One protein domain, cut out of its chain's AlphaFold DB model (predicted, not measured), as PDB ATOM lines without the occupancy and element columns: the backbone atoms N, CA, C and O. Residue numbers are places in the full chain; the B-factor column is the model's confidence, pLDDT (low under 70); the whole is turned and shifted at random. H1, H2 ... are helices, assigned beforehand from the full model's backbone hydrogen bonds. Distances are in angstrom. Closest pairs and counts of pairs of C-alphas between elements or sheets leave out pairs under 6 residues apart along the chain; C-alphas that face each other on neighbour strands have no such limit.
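AT A GLANCE: This is residues 11 to 77 of the 77 residues of the protein "CopG family transcriptional regulator" of Thalassospira sp. HJ (UniProt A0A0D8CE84). One long straight helix, H2, makes most of the length of the domain, with a shorter helix near each end, turned well away from its line: H1 is set crosswise at H2's first end, which meets it near Val 16, partway along H1, and H3 stands free past the other end, after a short link. The 67 printed residues hold three named helices, in the order H1, H2, H3, and no named strand: all helix. The whole is extended, with a radius of gyration of the C-alphas of 21.4 A, and spans 52 by 30 by 21 A.

HOW THE PARTS SIT: H2, residues 28 to 55, touches H1, residues 11 to 21, with residues 28 to 31 alone. Their closest C-alphas, of Val 16 and Ser 28, are 6.2 A apart. Their lines are about perpendicular, at 76 degrees. H3, residues 63 to 75, is apart from H1 and H2. In H1, H2 and H3 every O i to N i+4 pair is within hydrogen-bond range.

IN THESE COORDINATES: H2 measures 40.5 A from C-alpha 28 at (189.571, 265.226, 180.620) to C-alpha 55 at (161.947, 240.571, 164.185). H1 measures 15.2 A, and H3 18.9 A, ending at C-alpha 75 (182.544, 233.483, 141.653).

THE WHOLE: The C-alphas farthest apart, of Glu 21 and Pro 60, are 54.7 A apart. The printed part has no cut, and both links are short. Residue 77 alone is under pLDDT 70.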
ATOM      1  N   LEU A  11     197.977 255.083 185.393       98.19
ATOM      2  CA  LEU A  11     198.122 254.762 183.968       98.19
ATOM      3  C   LEU A  11     196.932 255.240 183.120       98.19
ATOM      4  O   LEU A  11     197.097 255.627 181.967       98.19
ATOM      5  N   MET A  12     195.717 255.217 183.676       97.75
ATOM      6  CA  MET A  12     194.538 255.721 182.968       97.75
ATOM      7  C   MET A  12     194.517 257.246 182.943       97.75
ATOM      8  O   MET A  12     194.122 257.825 181.936       97.75
ATOM      9  N   ARG A  13     194.940 257.902 184.029       96.25
ATOM     10  CA  ARG A  13     195.072 259.361 184.071       96.25
ATOM     11  C   ARG A  13     196.099 259.841 183.042       96.25
ATOM     12  O   ARG A  13     195.760 260.709 182.246       96.25
ATOM     13  N   GLU A  14     197.283 259.234 183.016       97.81
ATOM     14  CA  GLU A  14     198.357 259.544 182.059       97.81
ATOM     15  C   GLU A  14     197.891 259.373 180.612       97.81
ATOM     16  O   GLU A  14     198.145 260.227 179.766       97.81
ATOM     17  N   TRP A  15     197.133 258.311 180.330       97.38
ATOM     18  CA  TRP A  15     196.528 258.123 179.016       97.38
ATOM     19  C   TRP A  15     195.585 259.274 178.640       97.38
ATOM     20  O   TRP A  15     195.684 259.815 177.543       97.38
ATOM     21  N   VAL A  16     194.678 259.678 179.537       96.94
ATOM     22  CA  VAL A  16     193.747 260.794 179.281       96.94
ATOM     23  C   VAL A  16     194.502 262.108 179.074       96.94
ATOM     24  O   VAL A  16     194.147 262.875 178.181       96.94
ATOM     25  N   GLU A  17     195.535 262.363 179.875       96.62
ATOM     26  CA  GLU A  17     196.407 263.534 179.738       96.62
ATOM     27  C   GLU A  17     197.092 263.551 178.365       96.62
ATOM     28  O   GLU A  17     197.031 264.567 177.674       96.62
ATOM     29  N   SER A  18     197.609 262.411 177.893       97.88
ATOM     30  CA  SER A  18     198.252 262.321 176.577       97.88
ATOM     31  C   SER A  18     197.298 262.656 175.425       97.88
ATOM     32  O   SER A  18     197.719 263.238 174.428       97.88
ATOM     33  N   GLN A  19     196.013 262.293 175.532       97.69
ATOM     34  CA  GLN A  19     195.012 262.628 174.510       97.69
ATOM     35  C   GLN A  19     194.757 264.143 174.438       97.69
ATOM     36  O   GLN A  19     194.471 264.681 173.370       97.69
ATOM     37  N   ILE A  20     194.869 264.839 175.571       97.75
ATOM     38  CA  ILE A  20     194.708 266.296 175.644       97.75
ATOM     39  C   ILE A  20     195.951 266.993 175.092       97.75
ATOM     40  O   ILE A  20     195.830 267.926 174.304       97.75
ATOM     41  N   GLU A  21     197.145 266.526 175.461       97.25
ATOM     42  CA  GLU A  21     198.421 267.078 174.980       97.25
ATOM     43  C   GLU A  21     198.573 266.975 173.459       97.25
ATOM     44  O   GLU A  21     199.134 267.869 172.827       97.25
ATOM     45  N   GLN A  22     198.029 265.914 172.858       96.62
ATOM     46  CA  GLN A  22     197.989 265.729 171.405       96.62
ATOM     47  C   GLN A  22     196.974 266.651 170.707       96.62
ATOM     48  O   GLN A  22     196.980 266.751 169.483       96.62
ATOM     49  N   GLY A  23     196.126 267.351 171.466       94.88
ATOM     50  CA  GLY A  23     195.108 268.262 170.942       94.88
ATOM     51  C   GLY A  23     193.819 267.578 170.481       94.88
ATOM     52  O   GLY A  23     192.927 268.262 169.986       94.88
ATOM     53  N   GLU A  24     193.689 266.261 170.673       94.50
ATOM     54  CA  GLU A  24     192.490 265.496 170.299       94.50
ATOM     55  C   GLU A  24     191.281 265.869 171.173       94.50
ATOM     56  O   GLU A  24     190.136 265.821 170.723       94.50
ATOM     57  N   TYR A  25     191.526 266.283 172.422       97.62
ATOM     58  CA  TYR A  25     190.482 266.688 173.364       97.62
ATOM     59  C   TYR A  25     190.875 267.938 174.149       97.62
ATOM     60  O   TYR A  25     192.008 268.088 174.590       97.62
ATOM     61  N   ALA A  26     189.908 268.820 174.412       96.38
ATOM     62  CA  ALA A  26     190.164 270.076 175.127       96.38
ATOM     63  C   ALA A  26     190.293 269.912 176.656       96.38
ATOM     64  O   ALA A  26     190.760 270.813 177.348       96.38
ATOM     65  N   SER A  27     189.800 268.802 177.217       95.94
ATOM     66  CA  SER A  27     189.880 268.503 178.653       95.94
ATOM     67  C   SER A  27     189.579 267.034 178.941       95.94
ATOM     68  O   SER A  27     188.943 266.348 178.139       95.94
ATOM     69  N   SER A  28     189.912 266.575 180.148       94.88
ATOM     70  CA  SER A  28     189.571 265.226 180.620       94.88
ATOM     71  C   SER A  28     188.062 264.983 180.624       94.88
ATOM     72  O   SER A  28     187.586 263.922 180.230       94.88
ATOM     73  N   SER A  29     187.275 265.994 180.999       94.69
ATOM     74  CA  SER A  29     185.817 265.893 180.956       94.69
ATOM     75  C   SER A  29     185.281 265.769 179.530       94.69
ATOM     76  O   SER A  29     184.223 265.178 179.332       94.69
ATOM     77  N   ASP A  30     185.962 266.343 178.538       95.44
ATOM     78  CA  ASP A  30     185.570 266.204 177.135       95.44
ATOM     79  C   ASP A  30     185.817 264.783 176.629       95.44
ATOM     80  O   ASP A  30     184.888 264.135 176.144       95.44
ATOM     81  N   TYR A  31     187.010 264.255 176.908       96.06
ATOM     82  CA  TYR A  31     187.363 262.866 176.634       96.06
ATOM     83  C   TYR A  31     186.353 261.877 177.232       96.06
ATOM     84  O   TYR A  31     185.778 261.042 176.532       96.06
ATOM     85  N   ILE A  32     186.046 262.018 178.527       95.06
ATOM     86  CA  ILE A  32     185.094 261.136 179.212       95.06
ATOM     87  C   ILE A  32     183.684 261.250 178.615       95.06
ATOM     88  O   ILE A  32     183.006 260.237 178.443       95.06
ATOM     89  N   ARG A  33     183.220 262.456 178.256       95.19
ATOM     90  CA  ARG A  33     181.908 262.617 177.605       95.19
ATOM     91  C   ARG A  33     181.859 261.917 176.254       95.19
ATOM     92  O   ARG A  33     180.829 261.325 175.934       95.19
ATOM     93  N   ASP A  34     182.922 261.990 175.462       96.94
ATOM     94  CA  ASP A  34     182.969 261.286 174.184       96.94
ATOM     95  C   ASP A  34     182.965 259.764 174.368       96.94
ATOM     96  O   ASP A  34     182.151 259.085 173.740       96.94
ATOM     97  N   LEU A  35     183.740 259.231 175.320       96.56
ATOM     98  CA  LEU A  35     183.702 257.804 175.659       96.56
ATOM     99  C   LEU A  35     182.297 257.331 176.054       96.56
ATOM    100  O   LEU A  35     181.837 256.296 175.568       96.56
ATOM    101  N   ILE A  36     181.578 258.107 176.874       96.25
ATOM    102  CA  ILE A  36     180.189 257.796 177.246       96.25
ATOM    103  C   ILE A  36     179.286 257.791 176.010       96.25
ATOM    104  O   ILE A  36     178.476 256.878 175.836       96.25
ATOM    105  N   ARG A  37     179.415 258.779 175.115       97.75
ATOM    106  CA  ARG A  37     178.629 258.809 173.871       97.75
ATOM    107  C   ARG A  37     178.970 257.627 172.969       97.75
ATOM    108  O   ARG A  37     178.069 257.058 172.358       97.75
ATOM    109  N   GLN A  38     180.240 257.248 172.870       98.12
ATOM    110  CA  GLN A  38     180.671 256.097 172.085       98.12
ATOM    111  C   GLN A  38     180.082 254.801 172.646       98.12
ATOM    112  O   GLN A  38     179.566 253.995 171.873       98.12
ATOM    113  N   ASP A  39     180.089 254.629 173.969       98.19
ATOM    114  CA  ASP A  39     179.460 253.484 174.625       98.19
ATOM    115  C   ASP A  39     177.952 253.428 174.345       98.19
ATOM    116  O   ASP A  39     177.444 252.423 173.844       98.19
ATOM    117  N   GLN A  40     177.245 254.549 174.522       98.06
ATOM    118  CA  GLN A  40     175.819 254.649 174.198       98.06
ATOM    119  C   GLN A  40     175.530 254.307 172.731       98.06
ATOM    120  O   GLN A  40     174.572 253.584 172.442       98.06
ATOM    121  N   ARG A  41     176.356 254.792 171.792       98.19
ATOM    122  CA  ARG A  41     176.227 254.467 170.362       98.19
ATOM    123  C   ARG A  41     176.412 252.971 170.116       98.19
ATOM    124  O   ARG A  41     175.567 252.377 169.450       98.19
ATOM    125  N   ARG A  42     177.461 252.354 170.676       97.81
ATOM    126  CA  ARG A  42     177.716 250.907 170.545       97.81
ATOM    127  C   ARG A  42     176.543 250.087 171.082       97.81
ATOM    128  O   ARG A  42     176.044 249.208 170.384       97.81
ATOM    129  N   GLN A  43     176.040 250.425 172.269       97.88
ATOM    130  CA  GLN A  43     174.880 249.750 172.852       97.88
ATOM    131  C   GLN A  43     173.613 249.922 172.007       97.88
ATOM    132  O   GLN A  43     172.850 248.970 171.840       97.88
ATOM    133  N   LYS A  44     173.374 251.120 171.460       98.06
ATOM    134  CA  LYS A  44     172.212 251.387 170.602       98.06
ATOM    135  C   LYS A  44     172.266 250.566 169.314       98.06
ATOM    136  O   LYS A  44     171.257 249.971 168.951       98.06
ATOM    137  N   LEU A  45     173.425 250.517 168.656       97.94
ATOM    138  CA  LEU A  45     173.624 249.731 167.436       97.94
ATOM    139  C   LEU A  45     173.425 248.235 167.694       97.94
ATOM    140  O   LEU A  45     172.686 247.589 166.958       97.94
ATOM    141  N   LEU A  46     174.000 247.707 168.779       97.94
ATOM    142  CA  LEU A  46     173.816 246.307 169.160       97.94
ATOM    143  C   LEU A  46     172.338 245.976 169.407       97.94
ATOM    144  O   LEU A  46     171.828 244.996 168.874       97.94
ATOM    145  N   LYS A  47     171.630 246.810 170.180       98.06
ATOM    146  CA  LYS A  47     170.193 246.617 170.441       98.06
ATOM    147  C   LYS A  47     169.368 246.666 169.157       98.06
ATOM    148  O   LYS A  47     168.452 245.866 169.006       98.06
ATOM    149  N   ALA A  48     169.688 247.577 168.239       98.06
ATOM    150  CA  ALA A  48     169.003 247.669 166.955       98.06
ATOM    151  C   ALA A  48     169.196 246.394 166.119       98.06
ATOM    152  O   ALA A  48     168.205 245.811 165.693       98.06
ATOM    153  N   ALA A  49     170.436 245.915 165.975       98.06
ATOM    154  CA  ALA A  49     170.743 244.690 165.233       98.06
ATOM    155  C   ALA A  49     170.081 243.445 165.852       98.06
ATOM    156  O   ALA A  49     169.565 242.588 165.138       98.06
ATOM    157  N   LEU A  50     170.045 243.353 167.187       97.81
ATOM    158  CA  LEU A  50     169.338 242.272 167.877       97.81
ATOM    159  C   LEU A  50     167.829 242.324 167.625       97.81
ATOM    160  O   LEU A  50     167.228 241.293 167.335       97.81
ATOM    161  N   ASN A  51     167.218 243.507 167.711       98.12
ATOM    162  CA  ASN A  51     165.790 243.670 167.443       98.12
ATOM    163  C   ASN A  51     165.442 243.331 165.990       98.12
ATOM    164  O   ASN A  51     164.433 242.675 165.751       98.12
ATOM    165  N   GLU A  52     166.281 243.737 165.035       97.88
ATOM    166  CA  GLU A  52     166.143 243.368 163.625       97.88
ATOM    167  C   GLU A  52     166.204 241.844 163.446       97.88
ATOM    168  O   GLU A  52     165.291 241.254 162.869       97.88
ATOM    169  N   GLY A  53     167.217 241.186 164.019       96.19
ATOM    170  CA  GLY A  53     167.357 239.731 163.960       96.19
ATOM    171  C   GLY A  53     166.178 238.988 164.595       96.19
ATOM    172  O   GLY A  53     165.638 238.062 163.991       96.19
ATOM    173  N   LEU A  54     165.720 239.419 165.773       96.06
ATOM    174  CA  LEU A  54     164.549 238.836 166.439       96.06
ATOM    175  C   LEU A  54     163.261 239.051 165.630       96.06
ATOM    176  O   LEU A  54     162.447 238.133 165.526       96.06
ATOM    177  N   GLY A  55     163.091 240.234 165.033       97.00
ATOM    178  CA  GLY A  55     161.947 240.571 164.185       97.00
ATOM    179  C   GLY A  55     161.947 239.867 162.824       97.00
ATOM    180  O   GLY A  55     160.886 239.709 162.225       97.00
ATOM    181  N   SER A  56     163.107 239.397 162.353       96.00
ATOM    182  CA  SER A  56     163.250 238.685 161.073       96.00
ATOM    183  C   SER A  56     162.695 237.253 161.080       96.00
ATOM    184  O   SER A  56     162.530 236.642 160.023       96.00
ATOM    185  N   GLY A  57     162.364 236.721 162.260       93.75
ATOM    186  CA  GLY A  57     161.879 235.353 162.423       93.75
ATOM    187  C   GLY A  57     162.977 234.294 162.272       93.75
ATOM    188  O   GLY A  57     164.161 234.586 162.110       93.75
ATOM    189  N   ARG A  58     162.595 233.016 162.368       94.31
ATOM    190  CA  ARG A  58     163.548 231.908 162.200       94.31
ATOM    191  C   ARG A  58     163.788 231.639 160.723       94.31
ATOM    192  O   ARG A  58     162.848 231.360 159.982       94.31
ATOM    193  N   SER A  59     165.054 231.653 160.315       93.94
ATOM    194  CA  SER A  59     165.418 231.234 158.965       93.94
ATOM    195  C   SER A  59     165.261 229.715 158.818       93.94
ATOM    196  O   SER A  59     165.719 228.982 159.695       93.94
ATOM    197  N   PRO A  60     164.662 229.228 157.718       93.69
ATOM    198  CA  PRO A  60     164.634 227.803 157.403       93.69
ATOM    199  C   PRO A  60     165.957 227.308 156.795       93.69
ATOM    200  O   PRO A  60     166.127 226.108 156.615       93.69
ATOM    201  N   ARG A  61     166.873 228.222 156.444       94.25
ATOM    202  CA  ARG A  61     168.143 227.896 155.789       94.25
ATOM    203  C   ARG A  61     169.123 227.282 156.777       94.25
ATOM    204  O   ARG A  61     169.268 227.761 157.901       94.25
ATOM    205  N   THR A  62     169.838 226.265 156.322       95.12
ATOM    206  CA  THR A  62     170.970 225.696 157.048       95.12
ATOM    207  C   THR A  62     172.230 226.538 156.836       95.12
ATOM    208  O   THR A  62     172.299 227.385 155.944       95.12
ATOM    209  N   ALA A  63     173.258 226.296 157.654       93.44
ATOM    210  CA  ALA A  63     174.560 226.931 157.458       93.44
ATOM    211  C   ALA A  63     175.171 226.587 156.085       93.44
ATOM    212  O   ALA A  63     175.777 227.455 155.458       93.44
ATOM    213  N   GLU A  64     174.963 225.359 155.596       95.62
ATOM    214  CA  GLU A  64     175.448 224.913 154.284       95.62
ATOM    215  C   GLU A  64     174.774 225.696 153.149       95.62
ATOM    216  O   GLU A  64     175.462 226.194 152.258       95.62
ATOM    217  N   ASP A  65     173.453 225.904 153.223       95.31
ATOM    218  CA  ASP A  65     172.714 226.688 152.221       95.31
ATOM    219  C   ASP A  65     173.276 228.112 152.095       95.31
ATOM    220  O   ASP A  65     173.472 228.622 150.990       95.31
ATOM    221  N   ILE A  66     173.583 228.744 153.236       94.88
ATOM    222  CA  ILE A  66     174.141 230.102 153.290       94.88
ATOM    223  C   ILE A  66     175.555 230.130 152.692       94.88
ATOM    224  O   ILE A  66     175.877 231.023 151.903       94.88
ATOM    225  N   LEU A  67     176.406 229.160 153.037       94.25
ATOM    226  CA  LEU A  67     177.780 229.076 152.531       94.25
ATOM    227  C   LEU A  67     177.821 228.869 151.013       94.25
ATOM    228  O   LEU A  67     178.568 229.562 150.318       94.25
ATOM    229  N   GLN A  68     176.991 227.964 150.489       94.56
ATOM    230  CA  GLN A  68     176.902 227.692 149.054       94.56
ATOM    231  C   GLN A  68     176.393 228.912 148.276       94.56
ATOM    232  O   GLN A  68     176.965 229.262 147.242       94.56
ATOM    233  N   GLU A  69     175.362 229.600 148.783       92.56
ATOM    234  CA  GLU A  69     174.849 230.836 148.178       92.56
ATOM    235  C   GLU A  69     175.936 231.922 148.119       92.56
ATOM    236  O   GLU A  69     176.137 232.560 147.084       92.56
ATOM    237  N   THR A  70     176.674 232.103 149.216       93.44
ATOM    238  CA  THR A  70     177.728 233.124 149.314       93.44
ATOM    239  C   THR A  70     178.886 232.821 148.364       93.44
ATOM    240  O   THR A  70     179.365 233.719 147.675       93.44
ATOM    241  N   ARG A  71     179.304 231.550 148.266       91.06
ATOM    242  CA  ARG A  71     180.387 231.119 147.369       91.06
ATOM    243  C   ARG A  71     180.046 231.350 145.900       91.06
ATOM    244  O   ARG A  71     180.898 231.852 145.179       91.06
ATOM    245  N   LYS A  72     178.811 231.047 145.480       91.31
ATOM    246  CA  LYS A  72     178.345 231.307 144.107       91.31
ATOM    247  C   LYS A  72     178.402 232.796 143.760       91.31
ATOM    248  O   LYS A  72     178.975 233.155 142.739       91.31
ATOM    249  N   LYS A  73     177.912 233.665 144.655       90.69
ATOM    250  CA  LYS A  73     177.950 235.130 144.466       90.69
ATOM    251  C   LYS A  73     179.366 235.696 144.316       90.69
ATOM    252  O   LYS A  73     179.532 236.698 143.639       90.69
ATOM    253  N   LEU A  74     180.361 235.078 144.955       90.31
ATOM    254  CA  LEU A  74     181.770 235.483 144.874       90.31
ATOM    255  C   LEU A  74     182.464 235.038 143.579       90.31
ATOM    256  O   LEU A  74     183.453 235.649 143.200       90.31
ATOM    257  N   THR A  75     182.000 233.963 142.938       84.38
ATOM    258  CA  THR A  75     182.544 233.483 141.653       84.38
ATOM    259  C   THR A  75     181.838 234.065 140.431       84.38
ATOM    260  O   THR A  75     182.432 234.072 139.358       84.38
ATOM    261  N   ASP A  76     180.595 234.529 140.587       71.06
ATOM    262  CA  ASP A  76     179.768 235.071 139.497       71.06
ATOM    263  C   ASP A  76     179.883 236.608 139.338       71.06
ATOM    264  O   ASP A  76     179.200 237.181 138.486       71.06
ATOM    265  N   GLY A  77     180.713 237.281 140.146       53.06
ATOM    266  CA  GLY A  77     181.002 238.723 140.072       53.06
ATOM    267  C   GLY A  77     182.471 239.000 139.790       53.06
ATOM    268  O   GLY A  77     182.737 239.992 139.076       53.06
TER     269      GLY A  77